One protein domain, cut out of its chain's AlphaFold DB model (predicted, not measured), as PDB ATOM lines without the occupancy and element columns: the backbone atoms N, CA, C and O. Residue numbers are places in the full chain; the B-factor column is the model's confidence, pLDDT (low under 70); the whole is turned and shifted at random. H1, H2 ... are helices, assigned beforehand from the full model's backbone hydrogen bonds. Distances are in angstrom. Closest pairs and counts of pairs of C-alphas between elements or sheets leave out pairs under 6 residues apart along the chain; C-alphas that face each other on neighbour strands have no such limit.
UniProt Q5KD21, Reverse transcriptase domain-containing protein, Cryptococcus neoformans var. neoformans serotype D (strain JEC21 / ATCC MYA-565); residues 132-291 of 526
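AT A GLANCE: This is residues 132 to 291 of the 526 residues of the protein "Reverse transcriptase domain-containing protein" of Cryptococcus neoformans var. neoformans serotype D (strain JEC21 / ATCC MYA-565) (UniProt Q5KD21). H1, the longest helix, lies side by side with H2 and H4 in a group toward one end of an elongated model; H6 runs from H4 out toward the other end, and H7 comes back the opposite way, meeting H6 partway along, with H7 residues 273 to 277 packed on H6 residues 239 to 247. The far half of H6 and the link after it make the other end; short H5 sits between H4 and H7, and tiny H3 packs on H6. The printed part has 160 residues with seven named helices, H1 to H7 in chain order, and no named strand: all helix. It is only just compact, close to loose, with a radius of gyration of the C-alphas of 18.0 A, and spans 62 by 38 by 26 A.

IN THESE COORDINATES: H1, residues 132 to 155, runs 36.4 A from C-alpha 132 at (-30.835, -7.370, 4.212). H2 is residues 158 to 172, H3 176 to 179, H4 186 to 203 with 26.2 A, and H5 212 to 223. H6, residues 236 to 257, measures 30.8 A; H7, residues 273 to 291, measures 27.6 A and ends at (-42.035, -42.653, 10.767).

HOW THE PARTS SIT: H1, H2 and H4 form an up and down bundle, each running against the one before. H1 touches H4 at 5 degrees, a shallow tilt; the closest C-alphas, Ile 143 and Leu 192, are 6.6 A apart. H4 residues 186 to 193 alone touch H6, closest at C-alphas Trp 189 and Lys 237, 4.9 A. H6 and H7 touch at a shallow tilt of 25 degrees, opposite ways, closest at C-alphas Ala 243 and Gln 273, 5.3 A. Every O i to N i+4 pair is within hydrogen-bond range in H4 and H5, against 16 of 20 in H1, 8 of 11 in H2, 16 of 18 in H6 and 14 of 15 in H7; H3 is too short for one.

THE WHOLE: The C-alphas farthest apart, Gln 207 and Pro 264, are 62.3 A apart. The printed part has no cut; H5 to H6 and H6 to H7 are long links. Residues 262 to 267 have pLDDT under 70.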
ATOM      1  N   LYS A 132     -29.753  -6.403   3.978       95.44
ATOM      2  CA  LYS A 132     -30.835  -7.370   4.212       95.44
ATOM      3  C   LYS A 132     -32.191  -6.846   3.745       95.44
ATOM      4  O   LYS A 132     -32.885  -7.554   3.025       95.44
ATOM      5  N   GLU A 133     -32.529  -5.612   4.101       96.06
ATOM      6  CA  GLU A 133     -33.822  -4.998   3.784       96.06
ATOM      7  C   GLU A 133     -34.088  -4.950   2.272       96.06
ATOM      8  O   GLU A 133     -35.110  -5.442   1.800       96.06
ATOM      9  N   LYS A 134     -33.123  -4.467   1.482       96.88
ATOM     10  CA  LYS A 134     -33.255  -4.357   0.021       96.88
ATOM     11  C   LYS A 134     -33.308  -5.717  -0.674       96.88
ATOM     12  O   LYS A 134     -34.055  -5.895  -1.640       96.88
ATOM     13  N   ARG A 135     -32.553  -6.705  -0.176       97.19
ATOM     14  CA  ARG A 135     -32.649  -8.098  -0.647       97.19
ATOM     15  C   ARG A 135     -34.010  -8.714  -0.314       97.19
ATOM     16  O   ARG A 135     -34.579  -9.385  -1.176       97.19
ATOM     17  N   ALA A 136     -34.538  -8.457   0.883       97.75
ATOM     18  CA  ALA A 136     -35.856  -8.917   1.315       97.75
ATOM     19  C   ALA A 136     -36.970  -8.315   0.450       97.75
ATOM     20  O   ALA A 136     -37.767  -9.061  -0.112       97.75
ATOM     21  N   GLU A 137     -36.973  -6.992   0.256       97.75
ATOM     22  CA  GLU A 137     -37.943  -6.279  -0.586       97.75
ATOM     23  C   GLU A 137     -37.936  -6.824  -2.024       97.75
ATOM     24  O   GLU A 137     -38.982  -7.116  -2.618       97.75
ATOM     25  N   PHE A 138     -36.740  -7.029  -2.585       98.12
ATOM     26  CA  PHE A 138     -36.580  -7.617  -3.909       98.12
ATOM     27  C   PHE A 138     -37.165  -9.030  -3.987       98.12
ATOM     28  O   PHE A 138     -37.940  -9.325  -4.906       98.12
ATOM     29  N   LEU A 139     -36.795  -9.902  -3.046       98.19
ATOM     30  CA  LEU A 139     -37.247 -11.287  -3.025       98.19
ATOM     31  C   LEU A 139     -38.760 -11.373  -2.803       98.19
ATOM     32  O   LEU A 139     -39.440 -12.099  -3.531       98.19
ATOM     33  N   GLU A 140     -39.314 -10.583  -1.887       98.06
ATOM     34  CA  GLU A 140     -40.755 -10.528  -1.654       98.06
ATOM     35  C   GLU A 140     -41.502 -10.072  -2.914       98.06
ATOM     36  O   GLU A 140     -42.488 -10.693  -3.317       98.06
ATOM     37  N   GLY A 141     -41.001  -9.049  -3.613       98.06
ATOM     38  CA  GLY A 141     -41.571  -8.605  -4.884       98.06
ATOM     39  C   GLY A 141     -41.565  -9.697  -5.963       98.06
ATOM     40  O   GLY A 141     -42.496  -9.781  -6.770       98.06
ATOM     41  N   ARG A 142     -40.545 -10.566  -5.981       97.94
ATOM     42  CA  ARG A 142     -40.487 -11.740  -6.870       97.94
ATOM     43  C   ARG A 142     -41.484 -12.818  -6.448       97.94
ATOM     44  O   ARG A 142     -42.223 -13.304  -7.303       97.94
ATOM     45  N   ILE A 143     -41.559 -13.138  -5.159       97.81
ATOM     46  CA  ILE A 143     -42.502 -14.121  -4.608       97.81
ATOM     47  C   ILE A 143     -43.945 -13.685  -4.868       97.81
ATOM     48  O   ILE A 143     -44.737 -14.484  -5.358       97.81
ATOM     49  N   ARG A 144     -44.283 -12.407  -4.661       98.00
ATOM     50  CA  ARG A 144     -45.621 -11.855  -4.929       98.00
ATOM     51  C   ARG A 144     -46.067 -12.087  -6.377       98.00
ATOM     52  O   ARG A 144     -47.225 -12.416  -6.621       98.00
ATOM     53  N   LYS A 145     -45.146 -11.972  -7.342       97.50
ATOM     54  CA  LYS A 145     -45.423 -12.275  -8.757       97.50
ATOM     55  C   LYS A 145     -45.693 -13.762  -8.988       97.50
ATOM     56  O   LYS A 145     -46.573 -14.088  -9.779       97.50
ATOM     57  N   GLU A 146     -44.975 -14.656  -8.311       96.50
ATOM     58  CA  GLU A 146     -45.244 -16.097  -8.389       96.50
ATOM     59  C   GLU A 146     -46.565 -16.472  -7.707       96.50
ATOM     60  O   GLU A 146     -47.345 -17.225  -8.281       96.50
ATOM     61  N   MET A 147     -46.886 -15.874  -6.556       95.94
ATOM     62  CA  MET A 147     -48.182 -16.055  -5.888       95.94
ATOM     63  C   MET A 147     -49.346 -15.644  -6.797       95.94
ATOM     64  O   MET A 147     -50.338 -16.362  -6.901       95.94
ATOM     65  N   ALA A 148     -49.209 -14.528  -7.520       96.56
ATOM     66  CA  ALA A 148     -50.211 -14.098  -8.494       96.56
ATOM     67  C   ALA A 148     -50.382 -15.104  -9.649       96.56
ATOM     68  O   ALA A 148     -51.490 -15.276 -10.149       96.56
ATOM     69  N   LYS A 149     -49.310 -15.791 -10.074       96.56
ATOM     70  CA  LYS A 149     -49.401 -16.872 -11.072       96.56
ATOM     71  C   LYS A 149     -50.102 -18.102 -10.503       96.56
ATOM     72  O   LYS A 149     -50.925 -18.679 -11.203       96.56
ATOM     73  N   VAL A 150     -49.820 -18.473  -9.253       96.94
ATOM     74  CA  VAL A 150     -50.499 -19.599  -8.591       96.94
ATOM     75  C   VAL A 150     -51.989 -19.332  -8.434       96.94
ATOM     76  O   VAL A 150     -52.794 -20.208  -8.725       96.94
ATOM     77  N   GLY A 151     -52.377 -18.098  -8.101       95.88
ATOM     78  CA  GLY A 151     -53.786 -17.704  -8.049       95.88
ATOM     79  C   GLY A 151     -54.558 -17.998  -9.343       95.88
ATOM     80  O   GLY A 151     -55.718 -18.391  -9.272       95.88
ATOM     81  N   LYS A 152     -53.901 -17.896 -10.507       96.44
ATOM     82  CA  LYS A 152     -54.489 -18.183 -11.831       96.44
ATOM     83  C   LYS A 152     -54.623 -19.677 -12.145       96.44
ATOM     84  O   LYS A 152     -55.260 -20.034 -13.128       96.44
ATOM     85  N   LEU A 153     -54.015 -20.564 -11.353       96.75
ATOM     86  CA  LEU A 153     -54.121 -22.011 -11.571       96.75
ATOM     87  C   LEU A 153     -55.494 -22.569 -11.179       96.75
ATOM     88  O   LEU A 153     -55.856 -23.655 -11.630       96.75
ATOM     89  N   LYS A 154     -56.263 -21.833 -10.367       93.88
ATOM     90  CA  LYS A 154     -57.599 -22.238  -9.906       93.88
ATOM     91  C   LYS A 154     -58.589 -22.440 -11.053       93.88
ATOM     92  O   LYS A 154     -59.435 -23.323 -10.958       93.88
ATOM     93  N   ASP A 155     -58.429 -21.683 -12.136       93.06
ATOM     94  CA  ASP A 155     -59.309 -21.723 -13.310       93.06
ATOM     95  C   ASP A 155     -58.930 -22.832 -14.305       93.06
ATOM     96  O   ASP A 155     -59.611 -23.050 -15.309       93.06
ATOM     97  N   LEU A 156     -57.825 -23.542 -14.057       96.88
ATOM     98  CA  LEU A 156     -57.317 -24.580 -14.946       96.88
ATOM     99  C   LEU A 156     -57.736 -25.977 -14.473       96.88
ATOM    100  O   LEU A 156     -57.796 -26.241 -13.268       96.88
ATOM    101  N   PRO A 157     -57.921 -26.939 -15.401       97.19
ATOM    102  CA  PRO A 157     -58.016 -28.342 -15.020       97.19
ATOM    103  C   PRO A 157     -56.784 -28.750 -14.204       97.19
ATOM    104  O   PRO A 157     -55.657 -28.394 -14.564       97.19
ATOM    105  N   HIS A 158     -56.975 -29.540 -13.147       98.31
ATOM    106  CA  HIS A 158     -55.932 -29.829 -12.155       98.31
ATOM    107  C   HIS A 158     -54.677 -30.452 -12.774       98.31
ATOM    108  O   HIS A 158     -53.570 -30.197 -12.312       98.31
ATOM    109  N   GLN A 159     -54.816 -31.215 -13.863       98.25
ATOM    110  CA  GLN A 159     -53.663 -31.761 -14.579       98.25
ATOM    111  C   GLN A 159     -52.765 -30.649 -15.143       98.25
ATOM    112  O   GLN A 159     -51.546 -30.722 -15.013       98.25
ATOM    113  N   HIS A 160     -53.348 -29.603 -15.737       97.81
ATOM    114  CA  HIS A 160     -52.598 -28.460 -16.264       97.81
ATOM    115  C   HIS A 160     -52.019 -27.615 -15.130       97.81
ATOM    116  O   HIS A 160     -50.848 -27.244 -15.191       97.81
ATOM    117  N   ALA A 161     -52.813 -27.366 -14.083       98.31
ATOM    118  CA  ALA A 161     -52.364 -26.645 -12.896       98.31
ATOM    119  C   ALA A 161     -51.133 -27.316 -12.266       98.31
ATOM    120  O   ALA A 161     -50.107 -26.664 -12.081       98.31
ATOM    121  N   LEU A 162     -51.179 -28.634 -12.047       98.31
ATOM    122  CA  LEU A 162     -50.066 -29.405 -11.492       98.31
ATOM    123  C   LEU A 162     -48.819 -29.370 -12.391       98.31
ATOM    124  O   LEU A 162     -47.703 -29.237 -11.885       98.31
ATOM    125  N   LEU A 163     -48.978 -29.461 -13.716       97.94
ATOM    126  CA  LEU A 163     -47.854 -29.361 -14.656       97.94
ATOM    127  C   LEU A 163     -47.195 -27.977 -14.608       97.94
ATOM    128  O   LEU A 163     -45.972 -27.895 -14.503       97.94
ATOM    129  N   LEU A 164     -47.985 -26.899 -14.644       97.75
ATOM    130  CA  LEU A 164     -47.478 -25.525 -14.563       97.75
ATOM    131  C   LEU A 164     -46.819 -25.246 -13.210       97.75
ATOM    132  O   LEU A 164     -45.767 -24.606 -13.159       97.75
ATOM    133  N   LEU A 165     -47.391 -25.770 -12.126       97.62
ATOM    134  CA  LEU A 165     -46.822 -25.660 -10.789       97.62
ATOM    135  C   LEU A 165     -45.422 -26.295 -10.745       97.62
ATOM    136  O   LEU A 165     -44.465 -25.641 -10.335       97.62
ATOM    137  N   ARG A 166     -45.274 -27.529 -11.252       96.50
ATOM    138  CA  ARG A 166     -44.018 -28.306 -11.200       96.50
ATOM    139  C   ARG A 166     -42.953 -27.847 -12.195       96.50
ATOM    140  O   ARG A 166     -41.767 -27.803 -11.854       96.50
ATOM    141  N   PHE A 167     -43.345 -27.545 -13.429       96.50
ATOM    142  CA  PHE A 167     -42.407 -27.310 -14.532       96.50
ATOM    143  C   PHE A 167     -42.234 -25.838 -14.902       96.50
ATOM    144  O   PHE A 167     -41.299 -25.523 -15.633       96.50
ATOM    145  N   CYS A 168     -43.063 -24.933 -14.377       96.12
ATOM    146  CA  CYS A 168     -42.938 -23.500 -14.642       96.12
ATOM    147  C   CYS A 168     -42.739 -22.700 -13.350       96.12
ATOM    148  O   CYS A 168     -41.655 -22.171 -13.119       96.12
ATOM    149  N   ILE A 169     -43.745 -22.636 -12.473       96.31
ATOM    150  CA  ILE A 169     -43.720 -21.769 -11.280       96.31
ATOM    151  C   ILE A 169     -42.573 -22.153 -10.337       96.31
ATOM    152  O   ILE A 169     -41.737 -21.311 -10.012       96.31
ATOM    153  N   GLN A 170     -42.447 -23.442 -10.008       94.31
ATOM    154  CA  GLN A 170     -41.341 -23.989  -9.214       94.31
ATOM    155  C   GLN A 170     -39.946 -23.686  -9.797       94.31
ATOM    156  O   GLN A 170     -38.945 -23.758  -9.082       94.31
ATOM    157  N   GLN A 171     -39.839 -23.411 -11.101       95.06
ATOM    158  CA  GLN A 171     -38.561 -23.194 -11.785       95.06
ATOM    159  C   GLN A 171     -38.149 -21.716 -11.803       95.06
ATOM    160  O   GLN A 171     -36.954 -21.420 -11.763       95.06
ATOM    161  N   ASN A 172     -39.116 -20.792 -11.811       95.38
ATOM    162  CA  ASN A 172     -38.891 -19.365 -12.070       95.38
ATOM    163  C   ASN A 172     -37.875 -18.717 -11.115       95.38
ATOM    164  O   ASN A 172     -37.039 -17.925 -11.550       95.38
ATOM    165  N   LEU A 173     -37.907 -19.068  -9.824       96.69
ATOM    166  CA  LEU A 173     -37.043 -18.456  -8.804       96.69
ATOM    167  C   LEU A 173     -35.797 -19.285  -8.453       96.69
ATOM    168  O   LEU A 173     -35.003 -18.862  -7.617       96.69
ATOM    169  N   ARG A 174     -35.552 -20.423  -9.119       95.19
ATOM    170  CA  ARG A 174     -34.383 -21.282  -8.825       95.19
ATOM    171  C   ARG A 174     -33.037 -20.619  -9.095       95.19
ATOM    172  O   ARG A 174     -32.023 -21.029  -8.543       95.19
ATOM    173  N   HIS A 175     -32.993 -19.627  -9.979       96.25
ATOM    174  CA  HIS A 175     -31.768 -18.862 -10.203       96.25
ATOM    175  C   HIS A 175     -31.401 -18.018  -8.975       96.25
ATOM    176  O   HIS A 175     -30.231 -17.985  -8.613       96.25
ATOM    177  N   LEU A 176     -32.387 -17.447  -8.270       97.94
ATOM    178  CA  LEU A 176     -32.149 -16.663  -7.055       97.94
ATOM    179  C   LEU A 176     -31.588 -17.514  -5.921       97.94
ATOM    180  O   LEU A 176     -30.752 -17.033  -5.176       97.94
ATOM    181  N   GLN A 177     -31.946 -18.795  -5.842       97.25
ATOM    182  CA  GLN A 177     -31.324 -19.722  -4.890       97.25
ATOM    183  C   GLN A 177     -29.803 -19.839  -5.071       97.25
ATOM    184  O   GLN A 177     -29.109 -20.198  -4.134       97.25
ATOM    185  N   ARG A 178     -29.290 -19.569  -6.279       96.50
ATOM    186  CA  ARG A 178     -27.857 -19.607  -6.603       96.50
ATOM    187  C   ARG A 178     -27.202 -18.231  -6.519       96.50
ATOM    188  O   ARG A 178     -26.021 -18.152  -6.220       96.50
ATOM    189  N   SER A 179     -27.940 -17.164  -6.825       96.19
ATOM    190  CA  SER A 179     -27.374 -15.825  -7.044       96.19
ATOM    191  C   SER A 179     -27.732 -14.788  -5.981       96.19
ATOM    192  O   SER A 179     -27.166 -13.698  -5.988       96.19
ATOM    193  N   LEU A 180     -28.726 -15.044  -5.132       97.44
ATOM    194  CA  LEU A 180     -29.145 -14.138  -4.067       97.44
ATOM    195  C   LEU A 180     -28.647 -14.703  -2.743       97.44
ATOM    196  O   LEU A 180     -29.059 -15.792  -2.346       97.44
ATOM    197  N   ARG A 181     -27.816 -13.942  -2.028       95.62
ATOM    198  CA  ARG A 181     -27.526 -14.257  -0.629       95.62
ATOM    199  C   ARG A 181     -28.844 -14.189   0.142       95.62
ATOM    200  O   ARG A 181     -29.510 -13.156   0.087       95.62
ATOM    201  N   SER A 182     -29.252 -15.273   0.792       96.62
ATOM    202  CA  SER A 182     -30.569 -15.379   1.443       96.62
ATOM    203  C   SER A 182     -30.547 -16.229   2.718       96.62
ATOM    204  O   SER A 182     -31.577 -16.769   3.112       96.62
ATOM    205  N   ASP A 183     -29.378 -16.395   3.327       95.88
ATOM    206  CA  ASP A 183     -29.168 -17.073   4.612       95.88
ATOM    207  C   ASP A 183     -29.937 -16.405   5.763       95.88
ATOM    208  O   ASP A 183     -30.368 -17.075   6.695       95.88
ATOM    209  N   ASP A 184     -30.195 -15.104   5.648       96.81
ATOM    210  CA  ASP A 184     -30.966 -14.287   6.585       96.81
ATOM    211  C   ASP A 184     -32.409 -13.984   6.121       96.81
ATOM    212  O   ASP A 184     -33.066 -13.138   6.733       96.81
ATOM    213  N   LEU A 185     -32.890 -14.652   5.059       97.62
ATOM    214  CA  LEU A 185     -34.211 -14.457   4.416       97.62
ATOM    215  C   LEU A 185     -35.010 -15.770   4.276       97.62
ATOM    216  O   LEU A 185     -35.795 -15.955   3.340       97.62
ATOM    217  N   VAL A 186     -34.746 -16.731   5.158       97.19
ATOM    218  CA  VAL A 186     -35.281 -18.101   5.092       97.19
ATOM    219  C   VAL A 186     -36.815 -18.130   5.187       97.19
ATOM    220  O   VAL A 186     -37.463 -18.942   4.525       97.19
ATOM    221  N   ASP A 187     -37.396 -17.210   5.952       97.88
ATOM    222  CA  ASP A 187     -38.837 -17.019   6.138       97.88
ATOM    223  C   ASP A 187     -39.569 -16.703   4.821       97.88
ATOM    224  O   ASP A 187     -40.665 -17.210   4.564       97.88
ATOM    225  N   LEU A 188     -38.937 -15.936   3.926       98.06
ATOM    226  CA  LEU A 188     -39.506 -15.628   2.615       98.06
ATOM    227  C   LEU A 188     -39.579 -16.878   1.731       98.06
ATOM    228  O   LEU A 188     -40.586 -17.104   1.055       98.06
ATOM    229  N   TRP A 189     -38.549 -17.729   1.763       97.88
ATOM    230  CA  TRP A 189     -38.586 -19.009   1.052       97.88
ATOM    231  C   TRP A 189     -39.644 -19.954   1.618       97.88
ATOM    232  O   TRP A 189     -40.360 -20.602   0.855       97.88
ATOM    233  N   GLU A 190     -39.808 -19.977   2.938       97.25
ATOM    234  CA  GLU A 190     -40.838 -20.768   3.609       97.25
ATOM    235  C   GLU A 190     -42.263 -20.339   3.234       97.25
ATOM    236  O   GLU A 190     -43.145 -21.185   3.050       97.25
ATOM    237  N   ARG A 191     -42.492 -19.036   3.037       96.88
ATOM    238  CA  ARG A 191     -43.767 -18.513   2.526       96.88
ATOM    239  C   ARG A 191     -44.064 -19.021   1.116       96.88
ATOM    240  O   ARG A 191     -45.207 -19.374   0.819       96.88
ATOM    241  N   LEU A 192     -43.048 -19.076   0.251       96.19
ATOM    242  CA  LEU A 192     -43.192 -19.628  -1.095       96.19
ATOM    243  C   LEU A 192     -43.495 -21.133  -1.047       96.19
ATOM    244  O   LEU A 192     -44.432 -21.576  -1.706       96.19
ATOM    245  N   ASP A 193     -42.768 -21.896  -0.229       97.38
ATOM    246  CA  ASP A 193     -43.000 -23.334  -0.040       97.38
ATOM    247  C   ASP A 193     -44.402 -23.633   0.494       97.38
ATOM    248  O   ASP A 193     -45.070 -24.555   0.024       97.38
ATOM    249  N   THR A 194     -44.870 -22.827   1.449       97.12
ATOM    250  CA  THR A 194     -46.226 -22.933   1.995       97.12
ATOM    251  C   THR A 194     -47.261 -22.711   0.907       97.12
ATOM    252  O   THR A 194     -48.166 -23.520   0.756       97.12
ATOM    253  N   MET A 195     -47.095 -21.679   0.081       96.31
ATOM    254  CA  MET A 195     -48.015 -21.406  -1.021       96.31
ATOM    255  C   MET A 195     -48.088 -22.568  -2.029       96.31
ATOM    256  O   MET A 195     -49.179 -22.926  -2.472       96.31
ATOM    257  N   LEU A 196     -46.951 -23.185  -2.367       96.81
ATOM    258  CA  LEU A 196     -46.927 -24.347  -3.262       96.81
ATOM    259  C   LEU A 196     -47.675 -25.543  -2.661       96.81
ATOM    260  O   LEU A 196     -48.376 -26.254  -3.382       96.81
ATOM    261  N   TRP A 197     -47.535 -25.753  -1.352       97.19
ATOM    262  CA  TRP A 197     -48.272 -26.783  -0.630       97.19
ATOM    263  C   TRP A 197     -49.779 -26.505  -0.591       97.19
ATOM    264  O   TRP A 197     -50.551 -27.408  -0.905       97.19
ATOM    265  N   GLU A 198     -50.207 -25.274  -0.299       96.88
ATOM    266  CA  GLU A 198     -51.636 -24.922  -0.285       96.88
ATOM    267  C   GLU A 198     -52.303 -25.193  -1.641       96.88
ATOM    268  O   GLU A 198     -53.435 -25.668  -1.711       96.88
ATOM    269  N   GLU A 199     -51.586 -24.964  -2.742       97.56
ATOM    270  CA  GLU A 199     -52.093 -25.269  -4.079       97.56
ATOM    271  C   GLU A 199     -52.219 -26.784  -4.330       97.56
ATOM    272  O   GLU A 199     -53.186 -27.237  -4.950       97.56
ATOM    273  N   VAL A 200     -51.296 -27.597  -3.804       97.31
ATOM    274  CA  VAL A 200     -51.427 -29.065  -3.803       97.31
ATOM    275  C   VAL A 200     -52.624 -29.501  -2.957       97.31
ATOM    276  O   VAL A 200     -53.425 -30.316  -3.422       97.31
ATOM    277  N   LYS A 201     -52.779 -28.945  -1.750       95.75
ATOM    278  CA  LYS A 201     -53.895 -29.233  -0.838       95.75
ATOM    279  C   LYS A 201     -55.238 -28.889  -1.483       95.75
ATOM    280  O   LYS A 201     -56.148 -29.715  -1.476       95.75
ATOM    281  N   ARG A 202     -55.330 -27.754  -2.182       95.94
ATOM    282  CA  ARG A 202     -56.501 -27.383  -2.993       95.94
ATOM    283  C   ARG A 202     -56.805 -28.417  -4.080       95.94
ATOM    284  O   ARG A 202     -57.951 -28.841  -4.229       95.94
ATOM    285  N   MET A 203     -55.796 -28.840  -4.846       96.81
ATOM    286  CA  MET A 203     -55.980 -29.810  -5.934       96.81
ATOM    287  C   MET A 203     -56.328 -31.225  -5.451       96.81
ATOM    288  O   MET A 203     -56.857 -32.002  -6.248       96.81
ATOM    289  N   ARG A 204     -56.075 -31.560  -4.176       93.56
ATOM    290  CA  ARG A 204     -56.506 -32.827  -3.553       93.56
ATOM    291  C   ARG A 204     -58.023 -32.935  -3.403       93.56
ATOM    292  O   ARG A 204     -58.517 -34.048  -3.336       93.56
ATOM    293  N   MET A 205     -58.762 -31.819  -3.401       92.94
ATOM    294  CA  MET A 205     -60.235 -31.798  -3.299       92.94
ATOM    295  C   MET A 205     -60.805 -32.523  -2.066       92.94
ATOM    296  O   MET A 205     -61.966 -32.938  -2.076       92.94
ATOM    297  N   ARG A 206     -60.000 -32.667  -1.008       87.81
ATOM    298  CA  ARG A 206     -60.392 -33.369   0.214       87.81
ATOM    299  C   ARG A 206     -61.521 -32.613   0.918       87.81
ATOM    300  O   ARG A 206     -61.423 -31.405   1.101       87.81
ATOM    301  N   GLN A 207     -62.568 -33.327   1.333       86.56
ATOM    302  CA  GLN A 207     -63.741 -32.734   2.003       86.56
ATOM    303  C   GLN A 207     -63.580 -32.556   3.523       86.56
ATOM    304  O   GLN A 207     -64.463 -32.002   4.172       86.56
ATOM    305  N   ARG A 208     -62.476 -33.041   4.104       86.69
ATOM    306  CA  ARG A 208     -62.132 -32.859   5.520       86.69
ATOM    307  C   ARG A 208     -60.758 -32.225   5.656       86.69
ATOM    308  O   ARG A 208     -59.908 -32.436   4.792       86.69
ATOM    309  N   GLU A 209     -60.554 -31.508   6.754       87.69
ATOM    310  CA  GLU A 209     -59.233 -31.002   7.112       87.69
ATOM    311  C   GLU A 209     -58.264 -32.146   7.410       87.69
ATOM    312  O   GLU A 209     -58.653 -33.219   7.885       87.69
ATOM    313  N   ASP A 210     -56.998 -31.896   7.093       90.06
ATOM    314  CA  ASP A 210     -55.897 -32.777   7.454       90.06
ATOM    315  C   ASP A 210     -55.631 -32.668   8.962       90.06
ATOM    316  O   ASP A 210     -55.716 -31.579   9.539       90.06
ATOM    317  N   THR A 211     -55.278 -33.781   9.609       92.69
ATOM    318  CA  THR A 211     -54.695 -33.703  10.957       92.69
ATOM    319  C   THR A 211     -53.328 -33.015  10.904       92.69
ATOM    320  O   THR A 211     -52.730 -32.867   9.833       92.69
ATOM    321  N   ALA A 212     -52.794 -32.607  12.058       95.31
ATOM    322  CA  ALA A 212     -51.466 -31.994  12.123       95.31
ATOM    323  C   ALA A 212     -50.377 -32.919  11.542       95.31
ATOM    324  O   ALA A 212     -49.460 -32.460  10.859       95.31
ATOM    325  N   GLU A 213     -50.509 -34.227  11.762       94.06
ATOM    326  CA  GLU A 213     -49.604 -35.255  11.252       94.06
ATOM    327  C   GLU A 213     -49.733 -35.422   9.731       94.06
ATOM    328  O   GLU A 213     -48.718 -35.462   9.033       94.06
ATOM    329  N   GLU A 214     -50.961 -35.471   9.200       94.06
ATOM    330  CA  GLU A 214     -51.216 -35.557   7.753       94.06
ATOM    331  C   GLU A 214     -50.692 -34.312   7.015       94.06
ATOM    332  O   GLU A 214     -50.069 -34.428   5.958       94.06
ATOM    333  N   GLU A 215     -50.888 -33.124   7.592       95.44
ATOM    334  CA  GLU A 215     -50.394 -31.847   7.070       95.44
ATOM    335  C   GLU A 215     -48.853 -31.820   7.042       95.44
ATOM    336  O   GLU A 215     -48.244 -31.492   6.016       95.44
ATOM    337  N   ALA A 216     -48.197 -32.218   8.138       96.50
ATOM    338  CA  ALA A 216     -46.736 -32.265   8.230       96.50
ATOM    339  C   ALA A 216     -46.120 -33.288   7.255       96.50
ATOM    340  O   ALA A 216     -45.135 -32.992   6.561       96.50
ATOM    341  N   LEU A 217     -46.719 -34.479   7.152       97.06
ATOM    342  CA  LEU A 217     -46.290 -35.517   6.217       97.06
ATOM    343  C   LEU A 217     -46.497 -35.074   4.763       97.06
ATOM    344  O   LEU A 217     -45.587 -35.198   3.940       97.06
ATOM    345  N   GLY A 218     -47.657 -34.496   4.451       96.81
ATOM    346  CA  GLY A 218     -47.988 -33.988   3.124       96.81
ATOM    347  C   GLY A 218     -47.018 -32.908   2.641       96.81
ATOM    348  O   GLY A 218     -46.530 -32.979   1.505       96.81
ATOM    349  N   ARG A 219     -46.643 -31.962   3.514       97.19
ATOM    350  CA  ARG A 219     -45.600 -30.958   3.232       97.19
ATOM    351  C   ARG A 219     -44.248 -31.608   2.935       97.19
ATOM    352  O   ARG A 219     -43.591 -31.231   1.961       97.19
ATOM    353  N   SER A 220     -43.857 -32.604   3.726       97.19
ATOM    354  CA  SER A 220     -42.586 -33.325   3.564       97.19
ATOM    355  C   SER A 220     -42.528 -34.090   2.235       97.19
ATOM    356  O   SER A 220     -41.578 -33.951   1.462       97.19
ATOM    357  N   LEU A 221     -43.590 -34.823   1.896       97.94
ATOM    358  CA  LEU A 221     -43.703 -35.572   0.641       97.94
ATOM    359  C   LEU A 221     -43.804 -34.661  -0.586       97.94
ATOM    360  O   LEU A 221     -43.292 -34.986  -1.657       97.94
ATOM    361  N   THR A 222     -44.424 -33.493  -0.453       97.06
ATOM    362  CA  THR A 222     -44.532 -32.530  -1.557       97.06
ATOM    363  C   THR A 222     -43.161 -32.029  -2.008       97.06
ATOM    364  O   THR A 222     -42.879 -31.968  -3.214       97.06
ATOM    365  N   LYS A 223     -42.292 -31.751  -1.031       95.56
ATOM    366  CA  LYS A 223     -40.925 -31.257  -1.223       95.56
ATOM    367  C   LYS A 223     -39.956 -32.326  -1.720       95.56
ATOM    368  O   LYS A 223     -38.980 -32.002  -2.395       95.56
ATOM    369  N   LEU A 224     -40.242 -33.597  -1.452       97.00
ATOM    370  CA  LEU A 224     -39.386 -34.711  -1.842       97.00
ATOM    371  C   LEU A 224     -39.408 -34.946  -3.375       97.00
ATOM    372  O   LEU A 224     -40.462 -34.841  -4.014       97.00
ATOM    373  N   PRO A 225     -38.274 -35.292  -4.022       97.38
ATOM    374  CA  PRO A 225     -38.245 -35.619  -5.446       97.38
ATOM    375  C   PRO A 225     -39.197 -36.759  -5.838       97.38
ATOM    376  O   PRO A 225     -39.315 -37.766  -5.147       97.38
ATOM    377  N   ALA A 226     -39.775 -36.679  -7.042       97.12
ATOM    378  CA  ALA A 226     -40.704 -37.705  -7.532       97.12
ATOM    379  C   ALA A 226     -40.100 -39.114  -7.647       97.12
ATOM    380  O   ALA A 226     -40.818 -40.100  -7.502       97.12
ATOM    381  N   ARG A 227     -38.784 -39.213  -7.882       96.81
ATOM    382  CA  ARG A 227     -38.041 -40.488  -7.911       96.81
ATOM    383  C   ARG A 227     -37.880 -41.142  -6.533       96.81
ATOM    384  O   ARG A 227     -37.467 -42.286  -6.481       96.81
ATOM    385  N   LEU A 228     -38.155 -40.402  -5.462       97.44
ATOM    386  CA  LEU A 228     -38.127 -40.868  -4.074       97.44
ATOM    387  C   LEU A 228     -39.550 -40.973  -3.490       97.44
ATOM    388  O   LEU A 228     -39.723 -41.144  -2.291       97.44
ATOM    389  N   GLY A 229     -40.579 -40.849  -4.338       96.38
ATOM    390  CA  GLY A 229     -41.985 -40.989  -3.956       96.38
ATOM    391  C   GLY A 229     -42.742 -39.676  -3.712       96.38
ATOM    392  O   GLY A 229     -43.966 -39.703  -3.662       96.38
ATOM    393  N   GLY A 230     -42.068 -38.519  -3.683       96.88
ATOM    394  CA  GLY A 230     -42.700 -37.209  -3.436       96.88
ATOM    395  C   GLY A 230     -43.285 -36.487  -4.661       96.88
ATOM    396  O   GLY A 230     -43.353 -37.050  -5.745       96.88
ATOM    397  N   LEU A 231     -43.699 -35.220  -4.581       96.81
ATOM    398  CA  LEU A 231     -44.233 -34.501  -5.764       96.81
ATOM    399  C   LEU A 231     -43.153 -33.827  -6.622       96.81
ATOM    400  O   LEU A 231     -43.351 -33.593  -7.820       96.81
ATOM    401  N   GLY A 232     -41.976 -33.567  -6.059       95.56
ATOM    402  CA  GLY A 232     -40.896 -32.837  -6.721       95.56
ATOM    403  C   GLY A 232     -41.110 -31.323  -6.776       95.56
ATOM    404  O   GLY A 232     -40.496 -30.668  -7.621       95.56
ATOM    405  N   LEU A 233     -41.952 -30.770  -5.897       96.62
ATOM    406  CA  LEU A 233     -42.037 -29.331  -5.631       96.62
ATOM    407  C   LEU A 233     -40.991 -28.975  -4.573       96.62
ATOM    408  O   LEU A 233     -41.306 -28.748  -3.413       96.62
ATOM    409  N   LEU A 234     -39.723 -29.049  -4.987       96.19
ATOM    410  CA  LEU A 234     -38.565 -29.000  -4.094       96.19
ATOM    411  C   LEU A 234     -38.574 -27.747  -3.208       96.19
ATOM    412  O   LEU A 234     -38.745 -26.638  -3.711       96.19
ATOM    413  N   SER A 235     -38.318 -27.941  -1.918       96.62
ATOM    414  CA  SER A 235     -38.264 -26.884  -0.904       96.62
ATOM    415  C   SER A 235     -37.302 -25.765  -1.305       96.62
ATOM    416  O   SER A 235     -36.099 -26.000  -1.464       96.62
ATOM    417  N   PHE A 236     -37.803 -24.543  -1.474       97.50
ATOM    418  CA  PHE A 236     -36.952 -23.385  -1.704       97.50
ATOM    419  C   PHE A 236     -36.073 -23.109  -0.493       97.50
ATOM    420  O   PHE A 236     -34.885 -22.834  -0.674       97.50
ATOM    421  N   LYS A 237     -36.653 -23.266   0.704       97.12
ATOM    422  CA  LYS A 237     -35.990 -23.115   1.998       97.12
ATOM    423  C   LYS A 237     -34.767 -24.023   2.112       97.12
ATOM    424  O   LYS A 237     -33.683 -23.544   2.422       97.12
ATOM    425  N   ASP A 238     -34.927 -25.308   1.794       97.00
ATOM    426  CA  ASP A 238     -33.853 -26.291   1.995       97.00
ATOM    427  C   ASP A 238     -32.809 -26.246   0.867       97.00
ATOM    428  O   ASP A 238     -31.626 -26.498   1.090       97.00
ATOM    429  N   VAL A 239     -33.223 -25.910  -0.361       97.50
ATOM    430  CA  VAL A 239     -32.323 -25.890  -1.527       97.50
ATOM    431  C   VAL A 239     -31.506 -24.605  -1.614       97.50
ATOM    432  O   VAL A 239     -30.363 -24.673  -2.061       97.50
ATOM    433  N   ALA A 240     -32.045 -23.450  -1.207       97.94
ATOM    434  CA  ALA A 240     -31.352 -22.161  -1.288       97.94
ATOM    435  C   ALA A 240     -29.938 -22.168  -0.672       97.94
ATOM    436  O   ALA A 240     -29.004 -21.816  -1.392       97.94
ATOM    437  N   PRO A 241     -29.713 -22.620   0.580       97.50
ATOM    438  CA  PRO A 241     -28.368 -22.620   1.158       97.50
ATOM    439  C   PRO A 241     -27.395 -23.540   0.406       97.50
ATOM    440  O   PRO A 241     -26.225 -23.196   0.235       97.50
ATOM    441  N   LEU A 242     -27.867 -24.688  -0.093       97.62
ATOM    442  CA  LEU A 242     -27.038 -25.637  -0.844       97.62
ATOM    443  C   LEU A 242     -26.680 -25.100  -2.234       97.62
ATOM    444  O   LEU A 242     -25.536 -25.207  -2.670       97.62
ATOM    445  N   ALA A 243     -27.663 -24.520  -2.923       97.44
ATOM    446  CA  ALA A 243     -27.507 -23.947  -4.250       97.44
ATOM    447  C   ALA A 243     -26.593 -22.717  -4.229       97.44
ATOM    448  O   ALA A 243     -25.724 -22.602  -5.093       97.44
ATOM    449  N   TYR A 244     -26.757 -21.844  -3.232       97.25
ATOM    450  CA  TYR A 244     -25.913 -20.672  -3.047       97.25
ATOM    451  C   TYR A 244     -24.473 -21.080  -2.746       97.25
ATOM    452  O   TYR A 244     -23.561 -20.577  -3.390       97.25
ATOM    453  N   ARG A 245     -24.255 -22.055  -1.849       95.94
ATOM    454  CA  ARG A 245     -22.908 -22.557  -1.536       95.94
ATOM    455  C   ARG A 245     -22.202 -23.133  -2.764       95.94
ATOM    456  O   ARG A 245     -21.080 -22.742  -3.047       95.94
ATOM    457  N   SER A 246     -22.867 -24.005  -3.524       96.25
ATOM    458  CA  SER A 246     -22.295 -24.549  -4.765       96.25
ATOM    459  C   SER A 246     -21.983 -23.466  -5.802       96.25
ATOM    460  O   SER A 246     -21.005 -23.583  -6.533       96.25
ATOM    461  N   ALA A 247     -22.824 -22.433  -5.902       95.56
ATOM    462  CA  ALA A 247     -22.593 -21.319  -6.814       95.56
ATOM    463  C   ALA A 247     -21.448 -20.409  -6.342       95.56
ATOM    464  O   ALA A 247     -20.668 -19.960  -7.179       95.56
ATOM    465  N   ALA A 248     -21.332 -20.174  -5.033       93.56
ATOM    466  CA  ALA A 248     -20.249 -19.413  -4.422       93.56
ATOM    467  C   ALA A 248     -18.902 -20.113  -4.632       93.56
ATOM    468  O   ALA A 248     -18.036 -19.525  -5.255       93.56
ATOM    469  N   GLU A 249     -18.777 -21.400  -4.284       93.00
ATOM    470  CA  GLU A 249     -17.539 -22.180  -4.481       93.00
ATOM    471  C   GLU A 249     -17.074 -22.174  -5.949       93.00
ATOM    472  O   GLU A 249     -15.897 -21.975  -6.251       93.00
ATOM    473  N   ALA A 250     -18.014 -22.348  -6.887       92.88
ATOM    474  CA  ALA A 250     -17.713 -22.284  -8.316       92.88
ATOM    475  C   ALA A 250     -17.302 -20.872  -8.773       92.88
ATOM    476  O   ALA A 250     -16.468 -20.736  -9.668       92.88
ATOM    477  N   SER A 251     -17.886 -19.831  -8.174       91.38
ATOM    478  CA  SER A 251     -17.521 -18.438  -8.452       91.38
ATOM    479  C   SER A 251     -16.149 -18.108  -7.877       91.38
ATOM    480  O   SER A 251     -15.354 -17.490  -8.573       91.38
ATOM    481  N   ASP A 252     -15.839 -18.578  -6.671       90.19
ATOM    482  CA  ASP A 252     -14.547 -18.365  -6.022       90.19
ATOM    483  C   ASP A 252     -13.427 -19.008  -6.842       90.19
ATOM    484  O   ASP A 252     -12.457 -18.344  -7.186       90.19
ATOM    485  N   THR A 253     -13.618 -20.250  -7.297       89.19
ATOM    486  CA  THR A 253     -12.663 -20.907  -8.210       89.19
ATOM    487  C   THR A 253     -12.467 -20.113  -9.506       89.19
ATOM    488  O   THR A 253     -11.357 -20.026 -10.027       89.19
ATOM    489  N   LEU A 254     -13.528 -19.526 -10.070       88.81
ATOM    490  CA  LEU A 254     -13.403 -18.695 -11.271       88.81
ATOM    491  C   LEU A 254     -12.634 -17.400 -10.987       88.81
ATOM    492  O   LEU A 254     -11.783 -17.019 -11.784       88.81
ATOM    493  N   LEU A 255     -12.939 -16.718  -9.885       88.38
ATOM    494  CA  LEU A 255     -12.287 -15.464  -9.514       88.38
ATOM    495  C   LEU A 255     -10.809 -15.678  -9.170       88.38
ATOM    496  O   LEU A 255      -9.984 -14.860  -9.566       88.38
ATOM    497  N   ASP A 256     -10.471 -16.789  -8.521       86.81
ATOM    498  CA  ASP A 256      -9.092 -17.196  -8.244       86.81
ATOM    499  C   ASP A 256      -8.298 -17.443  -9.537       86.81
ATOM    500  O   ASP A 256      -7.251 -16.838  -9.753       86.81
ATOM    501  N   ASN A 257      -8.869 -18.192 -10.490       86.25
ATOM    502  CA  ASN A 257      -8.272 -18.391 -11.820       86.25
ATOM    503  C   ASN A 257      -8.077 -17.083 -12.612       86.25
ATOM    504  O   ASN A 257      -7.246 -17.020 -13.519       86.25
ATOM    505  N   LEU A 258      -8.865 -16.051 -12.309       84.50
ATOM    506  CA  LEU A 258      -8.730 -14.717 -12.895       84.50
ATOM    507  C   LEU A 258      -7.746 -13.820 -12.120       84.50
ATOM    508  O   LEU A 258      -7.531 -12.683 -12.534       84.50
ATOM    509  N   GLY A 259      -7.162 -14.302 -11.018       84.25
ATOM    510  CA  GLY A 259      -6.280 -13.530 -10.141       84.25
ATOM    511  C   GLY A 259      -7.006 -12.434  -9.357       84.25
ATOM    512  O   GLY A 259      -6.394 -11.434  -8.988       84.25
ATOM    513  N   LEU A 260      -8.319 -12.582  -9.151       82.31
ATOM    514  CA  LEU A 260      -9.178 -11.602  -8.474       82.31
ATOM    515  C   LEU A 260      -9.434 -11.932  -7.000       82.31
ATOM    516  O   LEU A 260     -10.017 -11.110  -6.292       82.31
ATOM    517  N   LEU A 261      -9.014 -13.110  -6.535       80.19
ATOM    518  CA  LEU A 261      -8.993 -13.459  -5.119       80.19
ATOM    519  C   LEU A 261      -7.557 -13.479  -4.604       80.19
ATOM    520  O   LEU A 261      -6.647 -13.970  -5.261       80.19
ATOM    521  N   SER A 262      -7.379 -12.956  -3.395       64.12
ATOM    522  CA  SER A 262      -6.118 -12.987  -2.655       64.12
ATOM    523  C   SER A 262      -6.192 -14.071  -1.578       64.12
ATOM    524  O   SER A 262      -6.082 -13.764  -0.391       64.12
ATOM    525  N   SER A 263      -6.481 -15.321  -1.956       62.41
ATOM    526  CA  SER A 263      -6.478 -16.436  -1.000       62.41
ATOM    527  C   SER A 263      -5.105 -17.115  -1.002       62.41
ATOM    528  O   SER A 263      -4.651 -17.532  -2.063       62.41
ATOM    529  N   PRO A 264      -4.427 -17.248   0.153       59.56
ATOM    530  CA  PRO A 264      -3.207 -18.046   0.258       59.56
ATOM    531  C   PRO A 264      -3.474 -19.563   0.240       59.56
ATOM    532  O   PRO A 264      -2.531 -20.337   0.096       59.56
ATOM    533  N   GLU A 265      -4.729 -19.994   0.401       68.31
ATOM    534  CA  GLU A 265      -5.134 -21.404   0.365       68.31
ATOM    535  C   GLU A 265      -5.732 -21.773  -0.996       68.31
ATOM    536  O   GLU A 265      -6.523 -21.003  -1.549       68.31
ATOM    537  N   GLU A 266      -5.391 -22.969  -1.499       67.50
ATOM    538  CA  GLU A 266      -6.028 -23.539  -2.691       67.50
ATOM    539  C   GLU A 266      -7.546 -23.647  -2.472       67.50
ATOM    540  O   GLU A 266      -7.986 -24.219  -1.465       67.50
ATOM    541  N   PRO A 267      -8.376 -23.132  -3.398       67.38
ATOM    542  CA  PRO A 267      -9.818 -23.206  -3.247       67.38
ATOM    543  C   PRO A 267     -10.283 -24.674  -3.258       67.38
ATOM    544  O   PRO A 267      -9.832 -25.470  -4.090       67.38
ATOM    545  N   PRO A 268     -11.216 -25.065  -2.369       73.50
ATOM    546  CA  PRO A 268     -11.745 -26.421  -2.361       73.50
ATOM    547  C   PRO A 268     -12.440 -26.728  -3.689       73.50
ATOM    548  O   PRO A 268     -13.096 -25.868  -4.278       73.50
ATOM    549  N   THR A 269     -12.350 -27.982  -4.146       85.56
ATOM    550  CA  THR A 269     -13.047 -28.415  -5.367       85.56
ATOM    551  C   THR A 269     -14.552 -28.143  -5.233       85.56
ATOM    552  O   THR A 269     -15.182 -28.709  -4.332       85.56
ATOM    553  N   PRO A 270     -15.158 -27.324  -6.117       89.94
ATOM    554  CA  PRO A 270     -16.563 -26.959  -5.990       89.94
ATOM    555  C   PRO A 270     -17.473 -28.182  -6.039       89.94
ATOM    556  O   PRO A 270     -17.442 -28.965  -6.994       89.94
ATOM    557  N   VAL A 271     -18.340 -28.335  -5.037       94.94
ATOM    558  CA  VAL A 271     -19.281 -29.459  -5.005       94.94
ATOM    559  C   VAL A 271     -20.545 -29.074  -5.778       94.94
ATOM    560  O   VAL A 271     -21.215 -28.103  -5.405       94.94
ATOM    561  N   PRO A 272     -20.957 -29.831  -6.815       95.38
ATOM    562  CA  PRO A 272     -22.158 -29.512  -7.579       95.38
ATOM    563  C   PRO A 272     -23.424 -29.501  -6.716       95.38
ATOM    564  O   PRO A 272     -23.636 -30.391  -5.888       95.38
ATOM    565  N   GLN A 273     -24.343 -28.570  -7.002       95.69
ATOM    566  CA  GLN A 273     -25.639 -28.473  -6.311       95.69
ATOM    567  C   GLN A 273     -26.387 -29.815  -6.311       95.69
ATOM    568  O   GLN A 273     -27.006 -30.192  -5.319       95.69
ATOM    569  N   ARG A 274     -26.316 -30.565  -7.421       95.50
ATOM    570  CA  ARG A 274     -26.952 -31.884  -7.552       95.50
ATOM    571  C   ARG A 274     -26.478 -32.867  -6.479       95.50
ATOM    572  O   ARG A 274     -27.312 -33.619  -5.987       95.50
ATOM    573  N   THR A 275     -25.189 -32.865  -6.146       96.50
ATOM    574  CA  THR A 275     -24.594 -33.766  -5.150       96.50
ATOM    575  C   THR A 275     -25.070 -33.389  -3.752       96.50
ATOM    576  O   THR A 275     -25.676 -34.219  -3.080       96.50
ATOM    577  N   ARG A 276     -24.952 -32.105  -3.376       96.12
ATOM    578  CA  ARG A 276     -25.426 -31.598  -2.074       96.12
ATOM    579  C   ARG A 276     -26.914 -31.875  -1.851       96.12
ATOM    580  O   ARG A 276     -27.329 -32.331  -0.792       96.12
ATOM    581  N   CYS A 277     -27.737 -31.616  -2.866       96.81
ATOM    582  CA  CYS A 277     -29.165 -31.891  -2.774       96.81
ATOM    583  C   CYS A 277     -29.476 -33.395  -2.745       96.81
ATOM    584  O   CYS A 277     -30.478 -33.772  -2.152       96.81
ATOM    585  N   ALA A 278     -28.678 -34.261  -3.384       95.81
ATOM    586  CA  ALA A 278     -28.920 -35.704  -3.356       95.81
ATOM    587  C   ALA A 278     -28.826 -36.261  -1.929       95.81
ATOM    588  O   ALA A 278     -29.744 -36.962  -1.513       95.81
ATOM    589  N   GLU A 279     -27.794 -35.870  -1.180       95.62
ATOM    590  CA  GLU A 279     -27.614 -36.246   0.229       95.62
ATOM    591  C   GLU A 279     -28.782 -35.768   1.103       95.62
ATOM    592  O   GLU A 279     -29.348 -36.552   1.866       95.62
ATOM    593  N   LEU A 280     -29.207 -34.508   0.932       96.62
ATOM    594  CA  LEU A 280     -30.377 -33.954   1.620       96.62
ATOM    595  C   LEU A 280     -31.636 -34.795   1.360       96.62
ATOM    596  O   LEU A 280     -32.355 -35.143   2.294       96.62
ATOM    597  N   TRP A 281     -31.917 -35.116   0.095       96.44
ATOM    598  CA  TRP A 281     -33.135 -35.838  -0.276       96.44
ATOM    599  C   TRP A 281     -33.144 -37.286   0.193       96.44
ATOM    600  O   TRP A 281     -34.205 -37.788   0.555       96.44
ATOM    601  N   GLU A 282     -31.993 -37.953   0.185       94.56
ATOM    602  CA  GLU A 282     -31.870 -39.308   0.725       94.56
ATOM    603  C   GLU A 282     -32.095 -39.311   2.239       94.56
ATOM    604  O   GLU A 282     -32.908 -40.091   2.726       94.56
ATOM    605  N   SER A 283     -31.477 -38.374   2.964       95.56
ATOM    606  CA  SER A 283     -31.689 -38.218   4.408       95.56
ATOM    607  C   SER A 283     -33.158 -37.936   4.754       95.56
ATOM    608  O   SER A 283     -33.737 -38.593   5.620       95.56
ATOM    609  N   GLN A 284     -33.812 -37.027   4.022       96.56
ATOM    610  CA  GLN A 284     -35.236 -36.736   4.216       96.56
ATOM    611  C   GLN A 284     -36.133 -37.942   3.907       96.56
ATOM    612  O   GLN A 284     -37.099 -38.179   4.628       96.56
ATOM    613  N   GLN A 285     -35.836 -38.713   2.855       96.69
ATOM    614  CA  GLN A 285     -36.611 -39.911   2.530       96.69
ATOM    615  C   GLN A 285     -36.503 -40.965   3.637       96.69
ATOM    616  O   GLN A 285     -37.524 -41.524   4.034       96.69
ATOM    617  N   GLU A 286     -35.294 -41.221   4.139       95.44
ATOM    618  CA  GLU A 286     -35.065 -42.164   5.237       95.44
ATOM    619  C   GLU A 286     -35.819 -41.721   6.499       95.44
ATOM    620  O   GLU A 286     -36.574 -42.507   7.074       95.44
ATOM    621  N   ALA A 287     -35.720 -40.441   6.875       95.62
ATOM    622  CA  ALA A 287     -36.448 -39.887   8.017       95.62
ATOM    623  C   ALA A 287     -37.975 -40.029   7.879       95.62
ATOM    624  O   ALA A 287     -38.656 -40.361   8.851       95.62
ATOM    625  N   ILE A 288     -38.524 -39.823   6.675       96.50
ATOM    626  CA  ILE A 288     -39.945 -40.068   6.400       96.50
ATOM    627  C   ILE A 288     -40.259 -41.554   6.598       96.50
ATOM    628  O   ILE A 288     -41.137 -41.883   7.388       96.50
ATOM    629  N   LEU A 289     -39.528 -42.457   5.937       95.62
ATOM    630  CA  LEU A 289     -39.776 -43.902   5.993       95.62
ATOM    631  C   LEU A 289     -39.750 -44.459   7.420       95.62
ATOM    632  O   LEU A 289     -40.584 -45.305   7.752       95.62
ATOM    633  N   HIS A 290     -38.847 -43.973   8.274       93.62
ATOM    634  CA  HIS A 290     -38.774 -44.391   9.673       93.62
ATOM    635  C   HIS A 290     -40.071 -44.124  10.447       93.62
ATOM    636  O   HIS A 290     -40.456 -44.958  11.263       93.62
ATOM    637  N   ASN A 291     -40.777 -43.039  10.124       93.50
ATOM    638  CA  ASN A 291     -42.035 -42.653  10.767       93.50
ATOM    639  C   ASN A 291     -43.285 -43.250  10.098       93.50
ATOM    640  O   ASN A 291     -44.394 -43.061  10.591       93.50
TER     641      ASN A 291